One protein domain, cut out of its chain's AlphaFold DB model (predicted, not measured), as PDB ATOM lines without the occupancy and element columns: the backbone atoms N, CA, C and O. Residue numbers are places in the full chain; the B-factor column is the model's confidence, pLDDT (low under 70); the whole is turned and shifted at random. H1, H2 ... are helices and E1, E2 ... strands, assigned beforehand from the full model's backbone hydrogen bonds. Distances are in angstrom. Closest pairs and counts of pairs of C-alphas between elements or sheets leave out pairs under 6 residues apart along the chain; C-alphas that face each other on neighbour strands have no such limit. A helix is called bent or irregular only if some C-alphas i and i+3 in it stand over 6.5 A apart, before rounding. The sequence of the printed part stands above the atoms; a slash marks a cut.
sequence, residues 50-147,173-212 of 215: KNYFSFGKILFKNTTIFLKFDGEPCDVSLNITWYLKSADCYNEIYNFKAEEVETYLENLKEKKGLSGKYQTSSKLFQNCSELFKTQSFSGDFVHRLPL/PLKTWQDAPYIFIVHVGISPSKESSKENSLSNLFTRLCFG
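AT A GLANCE: This is residues 50 to 147 and 173 to 212 of the 215 residues of the protein "transmembrane protein 87A isoform X6" of Tursiops truncatus (UniProt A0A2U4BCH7). A long, twisted wall of five strands has helices H1 and H2 over one face near one end; over the opposite face lies a separate ribbon of two strands, E2 and E7, with the short helix H3 near the other end. The ribbon is only loosely face to face with the wall, and the long link of residues 192 to 204 makes one end of the longest span. The printed part has 138 residues with three named helices and seven named strands, in the order E1 E2 E3 H1 H2 E4 H3 E5 E6 E7, of the mixed class, helices and strands. The large sheet runs E1 - E6 - E3 - E4 - E5 and the small one E2 - E7, both antiparallel. The whole is compact, with a radius of gyration of the C-alphas of 15.7 A, yet elongated, spanning 48 by 29 by 24 A.

HOW THE PARTS SIT: In the large sheet, E6, residues 180 to 191, is the antiparallel neighbour of E3, residues 77 to 86, with N 187 and O 81 at 2.7 A. Edge strand E1, residues 52 to 59, pairs with E6 through N 55 and O 184, 2.8 A. E4, residues 117 to 125, pairs with E3 through N 84 and O 119, 2.8 A, and with edge strand E5, residues 142 to 144, through N 143 and O 118, 2.7 A. H2, residues 98 to 110, is on this sheet at a height of 9.2 A and runs across the strands, at 76 degrees to E1 on the local plane; its closest C-alphas to E1 are those of Ala 98 and Ser 54, 6.8 A. H2 is irregular: C-alphas 99 and 102 are 7.6 A apart. H1, residues 90 to 94, is on the same face, over E6, at a height of 8.0 A. H3, residues 128 to 132, is on the opposite face, over E4, at a height of 8.3 A. E2, residues 65 to 71, and E7, residues 205 to 211, are antiparallel neighbours, with N 68 and O 208 at 2.8 A; the closest C-alphas of E2 and H3 are those of Phe 69 and Phe 132, 5.6 A. E2 and E6 are apart, as are E3 and E7. Every O i to N i+4 pair is within hydrogen-bond range in H1, 7 of 9 in H2, and 0 of 1 in H3, where 2 of 2 O i to N i+3 pairs are.

IN THESE COORDINATES: E1 begins at C-alpha 52 (2.251, 11.262, 24.583) and E7 ends at C-alpha 211 (-12.071, 18.822, 14.464). E6 is 34.8 A long, E3 30.1 A, E4 27.1 A and H2 19.5 A.

THE WHOLE: The two C-alphas farthest apart are those of Leu 147 and Ser 196, 48.6 A. Residues 148 to 172 are not printed; the gap between C-alphas 147 and 173 is 27.3 A. The link from E6 to E7 is long. Mean pLDDT of the printed part is 80.8; residues 134 to 141, 146 to 147, 191 to 204 and 212 are under 70.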
ATOM      1  N   LYS A  50       7.901   7.708  22.180       73.44
ATOM      2  CA  LYS A  50       7.039   8.739  22.780       73.44
ATOM      3  C   LYS A  50       5.626   8.195  22.924       73.44
ATOM      4  O   LYS A  50       5.018   7.796  21.939       73.44
ATOM      5  N   ASN A  51       5.105   8.233  24.147       83.75
ATOM      6  CA  ASN A  51       3.766   7.725  24.449       83.75
ATOM      7  C   ASN A  51       2.717   8.839  24.502       83.75
ATOM      8  O   ASN A  51       1.530   8.540  24.532       83.75
ATOM      9  N   TYR A  52       3.138  10.106  24.518       88.31
ATOM     10  CA  TYR A  52       2.251  11.262  24.583       88.31
ATOM     11  C   TYR A  52       2.278  12.066  23.288       88.31
ATOM     12  O   TYR A  52       3.338  12.414  22.767       88.31
ATOM     13  N   PHE A  53       1.089  12.429  22.829       87.62
ATOM     14  CA  PHE A  53       0.854  13.255  21.656       87.62
ATOM     15  C   PHE A  53      -0.061  14.397  22.061       87.62
ATOM     16  O   PHE A  53      -1.104  14.157  22.658       87.62
ATOM     17  N   SER A  54       0.320  15.634  21.765       89.00
ATOM     18  CA  SER A  54      -0.450  16.815  22.149       89.00
ATOM     19  C   SER A  54      -0.748  17.682  20.937       89.00
ATOM     20  O   SER A  54       0.059  17.786  20.013       89.00
ATOM     21  N   PHE A  55      -1.925  18.299  20.937       87.50
ATOM     22  CA  PHE A  55      -2.368  19.180  19.872       87.50
ATOM     23  C   PHE A  55      -3.140  20.368  20.436       87.50
ATOM     24  O   PHE A  55      -4.157  20.198  21.107       87.50
ATOM     25  N   GLY A  56      -2.656  21.574  20.139       89.31
ATOM     26  CA  GLY A  56      -3.254  22.833  20.565       89.31
ATOM     27  C   GLY A  56      -3.997  23.542  19.434       89.31
ATOM     28  O   GLY A  56      -3.446  23.709  18.345       89.31
ATOM     29  N   LYS A  57      -5.232  23.996  19.673       89.00
ATOM     30  CA  LYS A  57      -6.015  24.773  18.696       89.00
ATOM     31  C   LYS A  57      -7.060  25.658  19.364       89.00
ATOM     32  O   LYS A  57      -7.624  25.297  20.389       89.00
ATOM     33  N   ILE A  58      -7.356  26.804  18.756       90.94
ATOM     34  CA  ILE A  58      -8.516  27.620  19.131       90.94
ATOM     35  C   ILE A  58      -9.761  26.965  18.531       90.94
ATOM     36  O   ILE A  58      -9.840  26.798  17.312       90.94
ATOM     37  N   LEU A  59     -10.709  26.574  19.378       90.69
ATOM     38  CA  LEU A  59     -11.946  25.914  18.966       90.69
ATOM     39  C   LEU A  59     -13.150  26.717  19.447       90.69
ATOM     40  O   LEU A  59     -13.136  27.291  20.536       90.69
ATOM     41  N   PHE A  60     -14.202  26.710  18.636       92.25
ATOM     42  CA  PHE A  60     -15.488  27.291  18.995       92.25
ATOM     43  C   PHE A  60     -16.301  26.309  19.826       92.25
ATOM     44  O   PHE A  60     -16.109  25.094  19.723       92.25
ATOM     45  N   LYS A  61     -17.237  26.816  20.617       92.38
ATOM     46  CA  LYS A  61     -18.210  26.048  21.385       92.38
ATOM     47  C   LYS A  61     -18.954  25.056  20.489       92.38
ATOM     48  O   LYS A  61     -19.340  25.385  19.372       92.38
ATOM     49  N   ASN A  62     -19.210  23.857  21.012       89.56
ATOM     50  CA  ASN A  62     -19.889  22.758  20.317       89.56
ATOM     51  C   ASN A  62     -19.146  22.214  19.079       89.56
ATOM     52  O   ASN A  62     -19.738  21.488  18.280       89.56
ATOM     53  N   THR A  63     -17.852  22.504  18.929       87.75
ATOM     54  CA  THR A  63     -17.011  21.820  17.942       87.75
ATOM     55  C   THR A  63     -16.896  20.354  18.334       87.75
ATOM     56  O   THR A  63     -16.524  20.040  19.464       87.75
ATOM     57  N   THR A  64     -17.216  19.458  17.402       86.38
ATOM     58  CA  THR A  64     -17.100  18.011  17.615       86.38
ATOM     59  C   THR A  64     -15.668  17.556  17.350       86.38
ATOM     60  O   THR A  64     -15.040  18.022  16.401       86.38
ATOM     61  N   ILE A  65     -15.142  16.669  18.186       84.38
ATOM     62  CA  ILE A  65     -13.770  16.168  18.110       84.38
ATOM     63  C   ILE A  65     -13.815  14.682  17.785       84.38
ATOM     64  O   ILE A  65     -14.469  13.902  18.478       84.38
ATOM     65  N   PHE A  66     -13.086  14.293  16.743       81.69
ATOM     66  CA  PHE A  66     -12.987  12.913  16.299       81.69
ATOM     67  C   PHE A  66     -11.544  12.442  16.422       81.69
ATOM     68  O   PHE A  66     -10.648  12.941  15.741       81.69
ATOM     69  N   LEU A  67     -11.339  11.449  17.282       82.69
ATOM     70  CA  LEU A  67     -10.097  10.696  17.367       82.69
ATOM     71  C   LEU A  67     -10.274   9.408  16.560       82.69
ATOM     72  O   LEU A  67     -11.178   8.619  16.830       82.69
ATOM     73  N   LYS A  68      -9.442   9.222  15.543       81.12
ATOM     74  CA  LYS A  68      -9.410   8.041  14.681       81.12
ATOM     75  C   LYS A  68      -8.015   7.425  14.764       81.12
ATOM     76  O   LYS A  68      -7.030   8.134  14.938       81.12
ATOM     77  N   PHE A  69      -7.942   6.113  14.616       81.25
ATOM     78  CA  PHE A  69      -6.683   5.395  14.469       81.25
ATOM     79  C   PHE A  69      -6.703   4.699  13.113       81.25
ATOM     80  O   PHE A  69      -7.749   4.199  12.692       81.25
ATOM     81  N   ASP A  70      -5.576   4.705  12.416       82.12
ATOM     82  CA  ASP A  70      -5.387   4.039  11.130       82.12
ATOM     83  C   ASP A  70      -4.029   3.340  11.096       82.12
ATOM     84  O   ASP A  70      -3.095   3.764  11.768       82.12
ATOM     85  N   GLY A  71      -3.925   2.223  10.380       80.44
ATOM     86  CA  GLY A  71      -2.707   1.420  10.369       80.44
ATOM     87  C   GLY A  71      -2.951  -0.040  10.026       80.44
ATOM     88  O   GLY A  71      -4.046  -0.423   9.604       80.44
ATOM     89  N   GLU A  72      -1.913  -0.848  10.212       80.50
ATOM     90  CA  GLU A  72      -1.986  -2.295  10.025       80.50
ATOM     91  C   GLU A  72      -2.465  -3.014  11.302       80.50
ATOM     92  O   GLU A  72      -2.203  -2.543  12.412       80.50
ATOM     93  N   PRO A  73      -3.172  -4.154  11.168       75.06
ATOM     94  CA  PRO A  73      -3.557  -4.995  12.299       75.06
ATOM     95  C   PRO A  73      -2.356  -5.375  13.167       75.06
ATOM     96  O   PRO A  73      -1.315  -5.785  12.656       75.06
ATOM     97  N   CYS A  74      -2.516  -5.284  14.486       77.00
ATOM     98  CA  CYS A  74      -1.492  -5.689  15.442       77.00
ATOM     99  C   CYS A  74      -2.080  -6.382  16.679       77.00
ATOM    100  O   CYS A  74      -3.163  -6.050  17.163       77.00
ATOM    101  N   ASP A  75      -1.332  -7.350  17.211       76.62
ATOM    102  CA  ASP A  75      -1.761  -8.220  18.321       76.62
ATOM    103  C   ASP A  75      -1.276  -7.737  19.696       76.62
ATOM    104  O   ASP A  75      -1.138  -8.504  20.651       76.62
ATOM    105  N   VAL A  76      -0.995  -6.440  19.810       81.88
ATOM    106  CA  VAL A  76      -0.593  -5.815  21.071       81.88
ATOM    107  C   VAL A  76      -1.799  -5.221  21.786       81.88
ATOM    108  O   VAL A  76      -2.702  -4.663  21.158       81.88
ATOM    109  N   SER A  77      -1.787  -5.301  23.115       85.06
ATOM    110  CA  SER A  77      -2.763  -4.616  23.947       85.06
ATOM    111  C   SER A  77      -2.327  -3.174  24.201       85.06
ATOM    112  O   SER A  77      -1.191  -2.900  24.604       85.06
ATOM    113  N   LEU A  78      -3.240  -2.236  23.950       86.88
ATOM    114  CA  LEU A  78      -2.995  -0.799  24.035       86.88
ATOM    115  C   LEU A  78      -3.980  -0.152  25.000       86.88
ATOM    116  O   LEU A  78      -5.182  -0.391  24.939       86.88
ATOM    117  N   ASN A  79      -3.473   0.703  25.874       88.94
ATOM    118  CA  ASN A  79      -4.269   1.585  26.705       88.94
ATOM    119  C   ASN A  79      -4.227   2.991  26.111       88.94
ATOM    120  O   ASN A  79      -3.175   3.630  26.103       88.94
ATOM    121  N   ILE A  80      -5.368   3.458  25.614       87.75
ATOM    122  CA  ILE A  80      -5.512   4.807  25.081       87.75
ATOM    123  C   ILE A  80      -6.180   5.669  26.142       87.75
ATOM    124  O   ILE A  80      -7.343   5.454  26.485       87.75
ATOM    125  N   THR A  81      -5.464   6.679  26.620       90.25
ATOM    126  CA  THR A  81      -6.010   7.709  27.507       90.25
ATOM    127  C   THR A  81      -5.977   9.037  26.785       90.25
ATOM    128  O   THR A  81      -4.951   9.400  26.222       90.25
ATOM    129  N   TRP A  82      -7.068   9.790  26.807       90.88
ATOM    130  CA  TRP A  82      -7.099  11.122  26.215       90.88
ATOM    131  C   TRP A  82      -7.494  12.178  27.244       90.88
ATOM    132  O   TRP A  82      -8.178  11.897  28.228       90.88
ATOM    133  N   TYR A  83      -7.058  13.409  26.998       92.12
ATOM    134  CA  TYR A  83      -7.360  14.589  27.794       92.12
ATOM    135  C   TYR A  83      -7.744  15.720  26.850       92.12
ATOM    136  O   TYR A  83      -7.006  16.032  25.920       92.12
ATOM    137  N   LEU A  84      -8.879  16.354  27.103       92.56
ATOM    138  CA  LEU A  84      -9.277  17.602  26.468       92.56
ATOM    139  C   LEU A  84      -9.309  18.670  27.548       92.56
ATOM    140  O   LEU A  84     -10.029  18.503  28.528       92.56
ATOM    141  N   LYS A  85      -8.581  19.769  27.375       93.62
ATOM    142  CA  LYS A  85      -8.621  20.903  28.304       93.62
ATOM    143  C   LYS A  85      -8.828  22.206  27.544       93.62
ATOM    144  O   LYS A  85      -8.161  22.444  26.542       93.62
ATOM    145  N   SER A  86      -9.725  23.055  28.042       94.00
ATOM    146  CA  SER A  86      -9.807  24.463  27.657       94.00
ATOM    147  C   SER A  86      -8.864  25.296  28.525       94.00
ATOM    148  O   SER A  86      -8.819  25.131  29.746       94.00
ATOM    149  N   ALA A  87      -8.130  26.216  27.919       91.19
ATOM    150  CA  ALA A  87      -7.347  27.222  28.622       91.19
ATOM    151  C   ALA A  87      -8.024  28.586  28.515       91.19
ATOM    152  O   ALA A  87      -8.666  28.890  27.512       91.19
ATOM    153  N   ASP A  88      -7.847  29.416  29.536       89.00
ATOM    154  CA  ASP A  88      -8.316  30.804  29.493       89.00
ATOM    155  C   ASP A  88      -7.318  31.698  28.733       89.00
ATOM    156  O   ASP A  88      -7.694  32.717  28.157       89.00
ATOM    157  N   CYS A  89      -6.047  31.282  28.667       87.38
ATOM    158  CA  CYS A  89      -4.959  32.013  28.024       87.38
ATOM    159  C   CYS A  89      -4.414  31.259  26.805       87.38
ATOM    160  O   CYS A  89      -3.995  30.107  26.904       87.38
ATOM    161  N   TYR A  90      -4.306  31.947  25.666       87.31
ATOM    162  CA  TYR A  90      -3.708  31.388  24.446       87.31
ATOM    163  C   TYR A  90      -2.255  30.932  24.650       87.31
ATOM    164  O   TYR A  90      -1.864  29.875  24.159       87.31
ATOM    165  N   ASN A  91      -1.479  31.691  25.430       89.12
ATOM    166  CA  ASN A  91      -0.067  31.401  25.686       89.12
ATOM    167  C   ASN A  91       0.160  30.063  26.397       89.12
ATOM    168  O   ASN A  91       1.211  29.465  26.200       89.12
ATOM    169  N   GLU A  92      -0.806  29.584  27.189       88.25
ATOM    170  CA  GLU A  92      -0.719  28.270  27.837       88.25
ATOM    171  C   GLU A  92      -0.621  27.156  26.787       88.25
ATOM    172  O   GLU A  92       0.195  26.249  26.908       88.25
ATOM    173  N   ILE A  93      -1.420  27.265  25.724       88.31
ATOM    174  CA  ILE A  93      -1.469  26.272  24.651       88.31
ATOM    175  C   ILE A  93      -0.341  26.495  23.644       88.31
ATOM    176  O   ILE A  93       0.267  25.541  23.172       88.31
ATOM    177  N   TYR A  94      -0.048  27.753  23.314       84.81
ATOM    178  CA  TYR A  94       0.971  28.097  22.325       84.81
ATOM    179  C   TYR A  94       2.393  27.744  22.780       84.81
ATOM    180  O   TYR A  94       3.200  27.300  21.970       84.81
ATOM    181  N   ASN A  95       2.695  27.915  24.070       85.88
ATOM    182  CA  ASN A  95       4.014  27.603  24.628       85.88
ATOM    183  C   ASN A  95       4.141  26.151  25.105       85.88
ATOM    184  O   ASN A  95       5.175  25.797  25.667       85.88
ATOM    185  N   PHE A  96       3.107  25.327  24.918       87.69
ATOM    186  CA  PHE A  96       3.107  23.948  25.380       87.69
ATOM    187  C   PHE A  96       4.182  23.125  24.663       87.69
ATOM    188  O   PHE A  96       4.219  23.063  23.431       87.69
ATOM    189  N   LYS A  97       5.040  22.459  25.438       86.44
ATOM    190  CA  LYS A  97       6.118  21.608  24.927       86.44
ATOM    191  C   LYS A  97       5.826  20.140  25.191       86.44
ATOM    192  O   LYS A  97       5.325  19.776  26.253       86.44
ATOM    193  N   ALA A  98       6.178  19.282  24.236       82.38
ATOM    194  CA  ALA A  98       5.936  17.843  24.342       82.38
ATOM    195  C   ALA A  98       6.692  17.206  25.521       82.38
ATOM    196  O   ALA A  98       6.236  16.215  26.084       82.38
ATOM    197  N   GLU A  99       7.825  17.786  25.908       86.50
ATOM    198  CA  GLU A  99       8.666  17.333  27.017       86.50
ATOM    199  C   GLU A  99       8.033  17.611  28.391       86.50
ATOM    200  O   GLU A  99       8.378  16.958  29.368       86.50
ATOM    201  N   GLU A 100       7.087  18.550  28.471       88.38
ATOM    202  CA  GLU A 100       6.462  19.005  29.720       88.38
ATOM    203  C   GLU A 100       5.073  18.373  29.949       88.38
ATOM    204  O   GLU A 100       4.383  18.707  30.914       88.38
ATOM    205  N   VAL A 101       4.647  17.442  29.080       91.50
ATOM    206  CA  VAL A 101       3.308  16.827  29.126       91.50
ATOM    207  C   VAL A 101       3.032  16.148  30.466       91.50
ATOM    208  O   VAL A 101       1.938  16.295  31.006       91.50
ATOM    209  N   GLU A 102       3.995  15.410  31.010       90.88
ATOM    210  CA  GLU A 102       3.801  14.664  32.258       90.88
ATOM    211  C   GLU A 102       3.552  15.613  33.432       90.88
ATOM    212  O   GLU A 102       2.513  15.517  34.087       90.88
ATOM    213  N   THR A 103       4.427  16.606  33.616       91.50
ATOM    214  CA  THR A 103       4.267  17.654  34.635       91.50
ATOM    215  C   THR A 103       2.964  18.430  34.449       91.50
ATOM    216  O   THR A 103       2.281  18.760  35.417       91.50
ATOM    217  N   TYR A 104       2.567  18.703  33.205       91.19
ATOM    218  CA  TYR A 104       1.293  19.355  32.921       91.19
ATOM    219  C   TYR A 104       0.091  18.511  33.361       91.19
ATOM    220  O   TYR A 104      -0.837  19.033  33.980       91.19
ATOM    221  N   LEU A 105       0.102  17.206  33.078       91.69
ATOM    222  CA  LEU A 105      -0.959  16.284  33.488       91.69
ATOM    223  C   LEU A 105      -0.993  16.073  35.008       91.69
ATOM    224  O   LEU A 105      -2.078  15.915  35.570       91.69
ATOM    225  N   GLU A 106       0.153  16.094  35.684       90.62
ATOM    226  CA  GLU A 106       0.227  16.107  37.151       90.62
ATOM    227  C   GLU A 106      -0.425  17.370  37.720       90.62
ATOM    228  O   GLU A 106      -1.363  17.270  38.512       90.62
ATOM    229  N   ASN A 107      -0.037  18.549  37.227       89.62
ATOM    230  CA  ASN A 107      -0.648  19.823  37.618       89.62
ATOM    231  C   ASN A 107      -2.157  19.852  37.345       89.62
ATOM    232  O   ASN A 107      -2.919  20.409  38.139       89.62
ATOM    233  N   LEU A 108      -2.609  19.225  36.254       88.31
ATOM    234  CA  LEU A 108      -4.025  19.106  35.910       88.31
ATOM    235  C   LEU A 108      -4.792  18.271  36.945       88.31
ATOM    236  O   LEU A 108      -5.867  18.679  37.384       88.31
ATOM    237  N   LYS A 109      -4.234  17.128  37.366       86.62
ATOM    238  CA  LYS A 109      -4.821  16.259  38.404       86.62
ATOM    239  C   LYS A 109      -4.837  16.942  39.768       86.62
ATOM    240  O   LYS A 109      -5.830  16.857  40.487       86.62
ATOM    241  N   GLU A 110      -3.758  17.635  40.108       86.38
ATOM    242  CA  GLU A 110      -3.613  18.352  41.375       86.38
ATOM    243  C   GLU A 110      -4.318  19.718  41.383       86.38
ATOM    244  O   GLU A 110      -4.370  20.376  42.422       86.38
ATOM    245  N   LYS A 111      -4.875  20.148  40.242       84.19
ATOM    246  CA  LYS A 111      -5.519  21.456  40.040       84.19
ATOM    247  C   LYS A 111      -4.609  22.632  40.422       84.19
ATOM    248  O   LYS A 111      -5.076  23.643  40.948       84.19
ATOM    249  N   LYS A 112      -3.303  22.500  40.178       81.56
ATOM    250  CA  LYS A 112      -2.285  23.494  40.539       81.56
ATOM    251  C   LYS A 112      -1.990  24.413  39.363       81.56
ATOM    252  O   LYS A 112      -1.593  23.948  38.303       81.56
ATOM    253  N   GLY A 113      -2.151  25.722  39.564       77.50
ATOM    254  CA  GLY A 113      -1.683  26.750  38.622       77.50
ATOM    255  C   GLY A 113      -2.330  26.729  37.230       77.50
ATOM    256  O   GLY A 113      -1.863  27.438  36.345       77.50
ATOM    257  N   LEU A 114      -3.388  25.940  37.033       83.31
ATOM    258  CA  LEU A 114      -4.120  25.802  35.777       83.31
ATOM    259  C   LEU A 114      -5.584  26.179  35.994       83.31
ATOM    260  O   LEU A 114      -6.161  25.861  37.032       83.31
ATOM    261  N   SER A 115      -6.185  26.798  34.984       85.56
ATOM    262  CA  SER A 115      -7.589  27.207  34.979       85.56
ATOM    263  C   SER A 115      -8.344  26.626  33.781       85.56
ATOM    264  O   SER A 115      -7.764  25.948  32.924       85.56
ATOM    265  N   GLY A 116      -9.655  26.860  33.727       87.38
ATOM    266  CA  GLY A 116     -10.534  26.376  32.665       87.38
ATOM    267  C   GLY A 116     -11.259  25.074  33.016       87.38
ATOM    268  O   GLY A 116     -11.658  24.833  34.158       87.38
ATOM    269  N   LYS A 117     -11.502  24.232  32.012       90.31
ATOM    270  CA  LYS A 117     -12.235  22.964  32.142       90.31
ATOM    271  C   LYS A 117     -11.440  21.857  31.481       90.31
ATOM    272  O   LYS A 117     -10.750  22.109  30.496       90.31
ATOM    273  N   TYR A 118     -11.566  20.637  31.979       91.75
ATOM    274  CA  TYR A 118     -10.988  19.475  31.321       91.75
ATOM    275  C   TYR A 118     -11.897  18.258  31.399       91.75
ATOM    276  O   TYR A 118     -12.752  18.151  32.271       91.75
ATOM    277  N   GLN A 119     -11.697  17.328  30.482       90.44
ATOM    278  CA  GLN A 119     -12.346  16.028  30.456       90.44
ATOM    279  C   GLN A 119     -11.310  14.996  30.035       90.44
ATOM    280  O   GLN A 119     -10.410  15.288  29.246       90.44
ATOM    281  N   THR A 120     -11.422  13.796  30.582       89.56
ATOM    282  CA  THR A 120     -10.527  12.687  30.273       89.56
ATOM    283  C   THR A 120     -11.309  11.384  30.261       89.56
ATOM    284  O   THR A 120     -12.377  11.294  30.869       89.56
ATOM    285  N   SER A 121     -10.794  10.401  29.534       87.19
ATOM    286  CA  SER A 121     -11.227   9.010  29.626       87.19
ATOM    287  C   SER A 121     -10.085   8.100  29.180       87.19
ATOM    288  O   SER A 121      -9.168   8.523  28.464       87.19
ATOM    289  N   SER A 122     -10.127   6.852  29.629       87.38
ATOM    290  CA  SER A 122      -9.134   5.821  29.344       87.38
ATOM    291  C   SER A 122      -9.838   4.550  28.899       87.38
ATOM    292  O   SER A 122     -10.834   4.138  29.496       87.38
ATOM    293  N   LYS A 123      -9.326   3.921  27.842       87.25
ATOM    294  CA  LYS A 123      -9.864   2.673  27.310       87.25
ATOM    295  C   LYS A 123      -8.743   1.706  26.963       87.25
ATOM    296  O   LYS A 123      -7.833   2.028  26.200       87.25
ATOM    297  N   LEU A 124      -8.856   0.498  27.510       87.06
ATOM    298  CA  LEU A 124      -7.971  -0.618  27.210       87.06
ATOM    299  C   LEU A 124      -8.514  -1.415  26.022       87.06
ATOM    300  O   LEU A 124      -9.676  -1.818  26.008       87.06
ATOM    301  N   PHE A 125      -7.635  -1.686  25.069       85.31
ATOM    302  CA  PHE A 125      -7.859  -2.531  23.909       85.31
ATOM    303  C   PHE A 125      -7.001  -3.773  24.050       85.31
ATOM    304  O   PHE A 125      -5.781  -3.672  24.168       85.31
ATOM    305  N   GLN A 126      -7.631  -4.947  24.054       84.88
ATOM    306  CA  GLN A 126      -6.894  -6.211  24.140       84.88
ATOM    307  C   GLN A 126      -6.168  -6.523  22.830       84.88
ATOM    308  O   GLN A 126      -5.079  -7.087  22.854       84.88
ATOM    309  N   ASN A 127      -6.749  -6.107  21.704       84.56
ATOM    310  CA  ASN A 127      -6.146  -6.198  20.384       84.56
ATOM    311  C   ASN A 127      -6.194  -4.816  19.728       84.56
ATOM    312  O   ASN A 127      -7.259  -4.195  19.659       84.56
ATOM    313  N   CYS A 128      -5.056  -4.328  19.238       81.38
ATOM    314  CA  CYS A 128      -4.974  -2.997  18.647       81.38
ATOM    315  C   CYS A 128      -5.875  -2.848  17.413       81.38
ATOM    316  O   CYS A 128      -6.329  -1.748  17.124       81.38
ATOM    317  N   SER A 129      -6.205  -3.943  16.720       83.44
ATOM    318  CA  SER A 129      -7.088  -3.926  15.549       83.44
ATOM    319  C   SER A 129      -8.503  -3.444  15.887       83.44
ATOM    320  O   SER A 129      -9.245  -2.996  15.012       83.44
ATOM    321  N   GLU A 130      -8.896  -3.492  17.162       84.31
ATOM    322  CA  GLU A 130     -10.144  -2.895  17.642       84.31
ATOM    323  C   GLU A 130     -10.128  -1.363  17.597       84.31
ATOM    324  O   GLU A 130     -11.196  -0.756  17.512       84.31
ATOM    325  N   LEU A 131      -8.946  -0.731  17.583       80.12
ATOM    326  CA  LEU A 131      -8.799   0.719  17.428       80.12
ATOM    327  C   LEU A 131      -9.321   1.221  16.084       80.12
ATOM    328  O   LEU A 131      -9.833   2.335  16.021       80.12
ATOM    329  N   PHE A 132      -9.231   0.398  15.036       80.50
ATOM    330  CA  PHE A 132      -9.663   0.755  13.682       80.50
ATOM    331  C   PHE A 132     -11.179   0.684  13.492       80.50
ATOM    332  O   PHE A 132     -11.714   1.206  12.513       80.50
ATOM    333  N   LYS A 133     -11.897   0.037  14.415       76.81
ATOM    334  CA  LYS A 133     -13.361   0.018  14.393       76.81
ATOM    335  C   LYS A 133     -13.882   1.409  14.750       76.81
ATOM    336  O   LYS A 133     -13.236   2.154  15.480       76.81
ATOM    337  N   THR A 134     -15.066   1.770  14.256       65.75
ATOM    338  CA  THR A 134     -15.699   3.039  14.633       65.75
ATOM    339  C   THR A 134     -15.896   3.076  16.142       65.75
ATOM    340  O   THR A 134     -16.647   2.276  16.699       65.75
ATOM    341  N   GLN A 135     -15.211   4.007  16.798       66.62
ATOM    342  CA  GLN A 135     -15.313   4.210  18.229       66.62
ATOM    343  C   GLN A 135     -15.684   5.647  18.530       66.62
ATOM    344  O   GLN A 135     -15.081   6.596  18.038       66.62
ATOM    345  N   SER A 136     -16.681   5.793  19.382       62.62
ATOM    346  CA  SER A 136     -17.016   7.049  20.024       62.62
ATOM    347  C   SER A 136     -16.196   7.176  21.302       62.62
ATOM    348  O   SER A 136     -16.423   6.458  22.282       62.62
ATOM    349  N   PHE A 137     -15.246   8.100  21.304       65.19
ATOM    350  CA  PHE A 137     -14.567   8.518  22.522       65.19
ATOM    351  C   PHE A 137     -15.506   9.458  23.286       65.19
ATOM    352  O   PHE A 137     -15.454  10.673  23.122       65.19
ATOM    353  N   SER A 138     -16.425   8.884  24.064       60.09
ATOM    354  CA  SER A 138     -17.205   9.635  25.052       60.09
ATOM    355  C   SER A 138     -16.348   9.797  26.302       60.09
ATOM    356  O   SER A 138     -15.685   8.847  26.711       60.09
ATOM    357  N   GLY A 139     -16.317  10.992  26.887       59.34
ATOM    358  CA  GLY A 139     -15.601  11.212  28.144       59.34
ATOM    359  C   GLY A 139     -16.479  10.966  29.355       59.34
ATOM    360  O   GLY A 139     -17.698  11.075  29.254       59.34
ATOM    361  N   ASP A 140     -15.849  10.708  30.500       57.53
ATOM    362  CA  ASP A 140     -16.564  10.280  31.702       57.53
ATOM    363  C   ASP A 140     -17.343  11.457  32.317       57.53
ATOM    364  O   ASP A 140     -18.566  11.414  32.395       57.53
ATOM    365  N   PHE A 141     -16.655  12.556  32.670       61.12
ATOM    366  CA  PHE A 141     -17.255  13.790  33.206       61.12
ATOM    367  C   PHE A 141     -16.385  15.027  32.915       61.12
ATOM    368  O   PHE A 141     -15.160  14.936  32.843       61.12
ATOM    369  N   VAL A 142     -17.005  16.207  32.768       72.12
ATOM    370  CA  VAL A 142     -16.286  17.486  32.598       72.12
ATOM    371  C   VAL A 142     -15.931  18.064  33.969       72.12
ATOM    372  O   VAL A 142     -16.806  18.427  34.753       72.12
ATOM    373  N   HIS A 143     -14.641  18.196  34.247       74.94
ATOM    374  CA  HIS A 143     -14.098  18.770  35.470       74.94
ATOM    375  C   HIS A 143     -13.801  20.266  35.300       74.94
ATOM    376  O   HIS A 143     -13.268  20.705  34.281       74.94
ATOM    377  N   ARG A 144     -14.119  21.067  36.324       74.94
ATOM    378  CA  ARG A 144     -13.770  22.495  36.396       74.94
ATOM    379  C   ARG A 144     -12.486  22.682  37.209       74.94
ATOM    380  O   ARG A 144     -12.352  22.091  38.284       74.94
ATOM    381  N   LEU A 145     -11.573  23.504  36.702       77.50
ATOM    382  CA  LEU A 145     -10.368  23.944  37.402       77.50
ATOM    383  C   LEU A 145     -10.624  25.284  38.113       77.50
ATOM    384  O   LEU A 145     -11.453  26.066  37.637       77.50
ATOM    385  N   PRO A 146      -9.952  25.541  39.249       69.44
ATOM    386  CA  PRO A 146     -10.045  26.819  39.952       69.44
ATOM    387  C   PRO A 146      -9.523  27.968  39.079       69.44
ATOM    388  O   PRO A 146      -8.693  27.759  38.190       69.44
ATOM    389  N   LEU A 147     -10.008  29.190  39.316       66.00
ATOM    390  CA  LEU A 147      -9.482  30.358  38.614       66.00
ATOM    391  C   LEU A 147      -8.092  30.705  39.155       66.00
ATOM    392  O   LEU A 147      -7.821  30.612  40.356       66.00
ATOM    393  N   PRO A 173     -20.726  12.293  20.859       74.94
ATOM    394  CA  PRO A 173     -19.366  12.587  20.446       74.94
ATOM    395  C   PRO A 173     -18.763  13.680  21.334       74.94
ATOM    396  O   PRO A 173     -19.470  14.563  21.824       74.94
ATOM    397  N   LEU A 174     -17.443  13.636  21.518       85.44
ATOM    398  CA  LEU A 174     -16.713  14.623  22.306       85.44
ATOM    399  C   LEU A 174     -16.898  16.026  21.707       85.44
ATOM    400  O   LEU A 174     -16.644  16.235  20.520       85.44
ATOM    401  N   LYS A 175     -17.332  16.992  22.525       88.56
ATOM    402  CA  LYS A 175     -17.595  18.379  22.106       88.56
ATOM    403  C   LYS A 175     -16.898  19.389  23.010       88.56
ATOM    404  O   LYS A 175     -16.737  19.166  24.208       88.56
ATOM    405  N   THR A 176     -16.546  20.536  22.443       90.62
ATOM    406  CA  THR A 176     -16.020  21.692  23.184       90.62
ATOM    407  C   THR A 176     -17.124  22.460  23.919       90.62
ATOM    408  O   THR A 176     -18.267  22.550  23.469       90.62
ATOM    409  N   TRP A 177     -16.774  23.061  25.057       91.06
ATOM    410  CA  TRP A 177     -17.732  23.695  25.977       91.06
ATOM    411  C   TRP A 177     -17.902  25.205  25.776       91.06
ATOM    412  O   TRP A 177     -18.931  25.759  26.172       91.06
ATOM    413  N   GLN A 178     -16.894  25.877  25.221       91.25
ATOM    414  CA  GLN A 178     -16.841  27.329  25.041       91.25
ATOM    415  C   GLN A 178     -15.872  27.696  23.912       91.25
ATOM    416  O   GLN A 178     -15.092  26.850  23.482       91.25
ATOM    417  N   ASP A 179     -15.909  28.946  23.461       93.50
ATOM    418  CA  ASP A 179     -14.891  29.480  22.556       93.50
ATOM    419  C   ASP A 179     -13.610  29.702  23.365       93.50
ATOM    420  O   ASP A 179     -13.593  30.513  24.293       93.50
ATOM    421  N   ALA A 180     -12.561  28.932  23.082       93.44
ATOM    422  CA  ALA A 180     -11.306  29.008  23.825       93.44
ATOM    423  C   ALA A 180     -10.139  28.360  23.062       93.44
ATOM    424  O   ALA A 180     -10.343  27.576  22.130       93.44
ATOM    425  N   PRO A 181      -8.893  28.636  23.471       93.50
ATOM    426  CA  PRO A 181      -7.769  27.742  23.237       93.50
ATOM    427  C   PRO A 181      -8.008  26.384  23.911       93.50
ATOM    428  O   PRO A 181      -8.325  26.310  25.098       93.50
ATOM    429  N   TYR A 182      -7.828  25.303  23.162       93.06
ATOM    430  CA  TYR A 182      -7.902  23.932  23.647       93.06
ATOM    431  C   TYR A 182      -6.586  23.207  23.420       93.06
ATOM    432  O   TYR A 182      -5.920  23.424  22.407       93.06
ATOM    433  N   ILE A 183      -6.271  22.288  24.326       92.38
ATOM    434  CA  ILE A 183      -5.261  21.256  24.118       92.38
ATOM    435  C   ILE A 183      -5.900  19.876  24.223       92.38
ATOM    436  O   ILE A 183      -6.678  19.596  25.140       92.38
ATOM    437  N   PHE A 184      -5.579  19.027  23.255       91.75
ATOM    438  CA  PHE A 184      -5.931  17.618  23.238       91.75
ATOM    439  C   PHE A 184      -4.661  16.789  23.394       91.75
ATOM    440  O   PHE A 184      -3.731  16.948  22.608       91.75
ATOM    441  N   ILE A 185      -4.611  15.932  24.409       91.88
ATOM    442  CA  ILE A 185      -3.459  15.080  24.710       91.88
ATOM    443  C   ILE A 185      -3.910  13.627  24.633       91.88
ATOM    444  O   ILE A 185      -4.861  13.248  25.308       91.88
ATOM    445  N   VAL A 186      -3.220  12.811  23.845       90.00
ATOM    446  CA  VAL A 186      -3.411  11.363  23.756       90.00
ATOM    447  C   VAL A 186      -2.187  10.679  24.336       90.00
ATOM    448  O   VAL A 186      -1.061  10.972  23.946       90.00
ATOM    449  N   HIS A 187      -2.420   9.760  25.258       91.00
ATOM    450  CA  HIS A 187      -1.435   8.847  25.798       91.00
ATOM    451  C   HIS A 187      -1.705   7.437  25.272       91.00
ATOM    452  O   HIS A 187      -2.820   6.926  25.407       91.00
ATOM    453  N   VAL A 188      -0.680   6.812  24.703       88.38
ATOM    454  CA  VAL A 188      -0.706   5.449  24.174       88.38
ATOM    455  C   VAL A 188       0.211   4.588  25.037       88.38
ATOM    456  O   VAL A 188       1.428   4.603  24.886       88.38
ATOM    457  N   GLY A 189      -0.375   3.844  25.971       86.31
ATOM    458  CA  GLY A 189       0.342   2.896  26.817       86.31
ATOM    459  C   GLY A 189       0.338   1.500  26.202       86.31
ATOM    460  O   GLY A 189      -0.723   0.914  26.012       86.31
ATOM    461  N   ILE A 190       1.508   0.930  25.929       81.56
ATOM    462  CA  ILE A 190       1.614  -0.455  25.454       81.56
ATOM    463  C   ILE A 190       1.660  -1.378  26.667       81.56
ATOM    464  O   ILE A 190       2.547  -1.262  27.513       81.56
ATOM    465  N   SER A 191       0.727  -2.320  26.752       67.94
ATOM    466  CA  SER A 191       0.778  -3.358  27.776       67.94
ATOM    467  C   SER A 191       1.718  -4.474  27.305       67.94
ATOM    468  O   SER A 191       1.569  -4.982  26.190       67.94
ATOM    469  N   PRO A 192       2.736  -4.869  28.091       56.41
ATOM    470  CA  PRO A 192       3.665  -5.886  27.646       56.41
ATOM    471  C   PRO A 192       3.007  -7.274  27.678       56.41
ATOM    472  O   PRO A 192       3.042  -7.960  28.692       56.41
ATOM    473  N   SER A 193       2.444  -7.728  26.554       45.66
ATOM    474  CA  SER A 193       2.212  -9.162  26.333       45.66
ATOM    475  C   SER A 193       3.552  -9.862  26.065       45.66
ATOM    476  O   SER A 193       4.494  -9.236  25.561       45.66
ATOM    477  N   LYS A 194       3.669 -11.122  26.496       45.78
ATOM    478  CA  LYS A 194       4.898 -11.929  26.464       45.78
ATOM    479  C   LYS A 194       5.583 -11.888  25.087       45.78
ATOM    480  O   LYS A 194       4.978 -12.240  24.088       45.78
ATOM    481  N   GLU A 195       6.839 -11.444  25.102       44.78
ATOM    482  CA  GLU A 195       7.940 -11.844  24.216       44.78
ATOM    483  C   GLU A 195       7.595 -12.120  22.735       44.78
ATOM    484  O   GLU A 195       7.370 -13.251  22.325       44.78
ATOM    485  N   SER A 196       7.602 -11.076  21.904       39.59
ATOM    486  CA  SER A 196       8.004 -11.158  20.490       39.59
ATOM    487  C   SER A 196       8.259  -9.746  19.958       39.59
ATOM    488  O   SER A 196       7.558  -8.813  20.333       39.59
ATOM    489  N   SER A 197       9.324  -9.582  19.172       44.44
ATOM    490  CA  SER A 197       9.745  -8.398  18.395       44.44
ATOM    491  C   SER A 197       8.714  -7.254  18.254       44.44
ATOM    492  O   SER A 197       7.983  -7.185  17.270       44.44
ATOM    493  N   LYS A 198       8.661  -6.329  19.226       52.00
ATOM    494  CA  LYS A 198       7.640  -5.257  19.304       52.00
ATOM    495  C   LYS A 198       7.916  -4.017  18.453       52.00
ATOM    496  O   LYS A 198       7.043  -3.163  18.345       52.00
ATOM    497  N   GLU A 199       9.102  -3.904  17.866       48.22
ATOM    498  CA  GLU A 199       9.526  -2.686  17.164       48.22
ATOM    499  C   GLU A 199       8.856  -2.531  15.788       48.22
ATOM    500  O   GLU A 199       8.482  -1.426  15.405       48.22
ATOM    501  N   ASN A 200       8.580  -3.644  15.095       50.59
ATOM    502  CA  ASN A 200       7.953  -3.621  13.767       50.59
ATOM    503  C   ASN A 200       6.418  -3.552  13.791       50.59
ATOM    504  O   ASN A 200       5.821  -3.164  12.795       50.59
ATOM    505  N   SER A 201       5.757  -3.927  14.892       55.88
ATOM    506  CA  SER A 201       4.285  -4.002  14.921       55.88
ATOM    507  C   SER A 201       3.597  -2.656  15.174       55.88
ATOM    508  O   SER A 201       2.393  -2.545  14.970       55.88
ATOM    509  N   LEU A 202       4.331  -1.641  15.643       62.50
ATOM    510  CA  LEU A 202       3.793  -0.306  15.945       62.50
ATOM    511  C   LEU A 202       4.221   0.768  14.943       62.50
ATOM    512  O   LEU A 202       3.585   1.817  14.883       62.50
ATOM    513  N   SER A 203       5.251   0.506  14.135       59.81
ATOM    514  CA  SER A 203       5.767   1.447  13.130       59.81
ATOM    515  C   SER A 203       4.726   1.848  12.076       59.81
ATOM    516  O   SER A 203       4.868   2.901  11.457       59.81
ATOM    517  N   ASN A 204       3.661   1.054  11.928       69.56
ATOM    518  CA  ASN A 204       2.570   1.274  10.980       69.56
ATOM    519  C   ASN A 204       1.260   1.745  11.639       69.56
ATOM    520  O   ASN A 204       0.230   1.768  10.968       69.56
ATOM    521  N   LEU A 205       1.264   2.103  12.932       76.69
ATOM    522  CA  LEU A 205       0.087   2.636  13.622       76.69
ATOM    523  C   LEU A 205       0.119   4.167  13.638       76.69
ATOM    524  O   LEU A 205       1.089   4.788  14.074       76.69
ATOM    525  N   PHE A 206      -0.977   4.779  13.210       77.00
ATOM    526  CA  PHE A 206      -1.142   6.220  13.121       77.00
ATOM    527  C   PHE A 206      -2.334   6.681  13.950       77.00
ATOM    528  O   PHE A 206      -3.384   6.035  14.012       77.00
ATOM    529  N   THR A 207      -2.173   7.841  14.579       76.44
ATOM    530  CA  THR A 207      -3.272   8.557  15.220       76.44
ATOM    531  C   THR A 207      -3.695   9.708  14.330       76.44
ATOM    532  O   THR A 207      -2.867  10.533  13.929       76.44
ATOM    533  N   ARG A 208      -4.998   9.791  14.068       79.81
ATOM    534  CA  ARG A 208      -5.616  10.884  13.340       79.81
ATOM    535  C   ARG A 208      -6.579  11.666  14.222       79.81
ATOM    536  O   ARG A 208      -7.562  11.121  14.712       79.81
ATOM    537  N   LEU A 209      -6.324  12.959  14.383       76.88
ATOM    538  CA  LEU A 209      -7.210  13.864  15.107       76.88
ATOM    539  C   LEU A 209      -7.850  14.845  14.133       76.88
ATOM    540  O   LEU A 209      -7.137  15.529  13.393       76.88
ATOM    541  N   CYS A 210      -9.176  14.913  14.155       73.94
ATOM    542  CA  CYS A 210      -9.948  15.824  13.325       73.94
ATOM    543  C   CYS A 210     -10.954  16.628  14.164       73.94
ATOM    544  O   CYS A 210     -11.519  16.129  15.143       73.94
ATOM    545  N   PHE A 211     -11.181  17.883  13.773       74.38
ATOM    546  CA  PHE A 211     -12.071  18.822  14.464       74.38
ATOM    547  C   PHE A 211     -13.173  19.309  13.523       74.38
ATOM    548  O   PHE A 211     -12.878  19.815  12.444       74.38
ATOM    549  N   GLY A 212     -14.429  19.238  13.963       67.19
ATOM    550  CA  GLY A 212     -15.591  19.687  13.198       67.19
ATOM    551  C   GLY A 212     -16.041  18.682  12.135       67.19
ATOM    552  O   GLY A 212     -15.915  17.473  12.312       67.19
TER     553      GLY A 212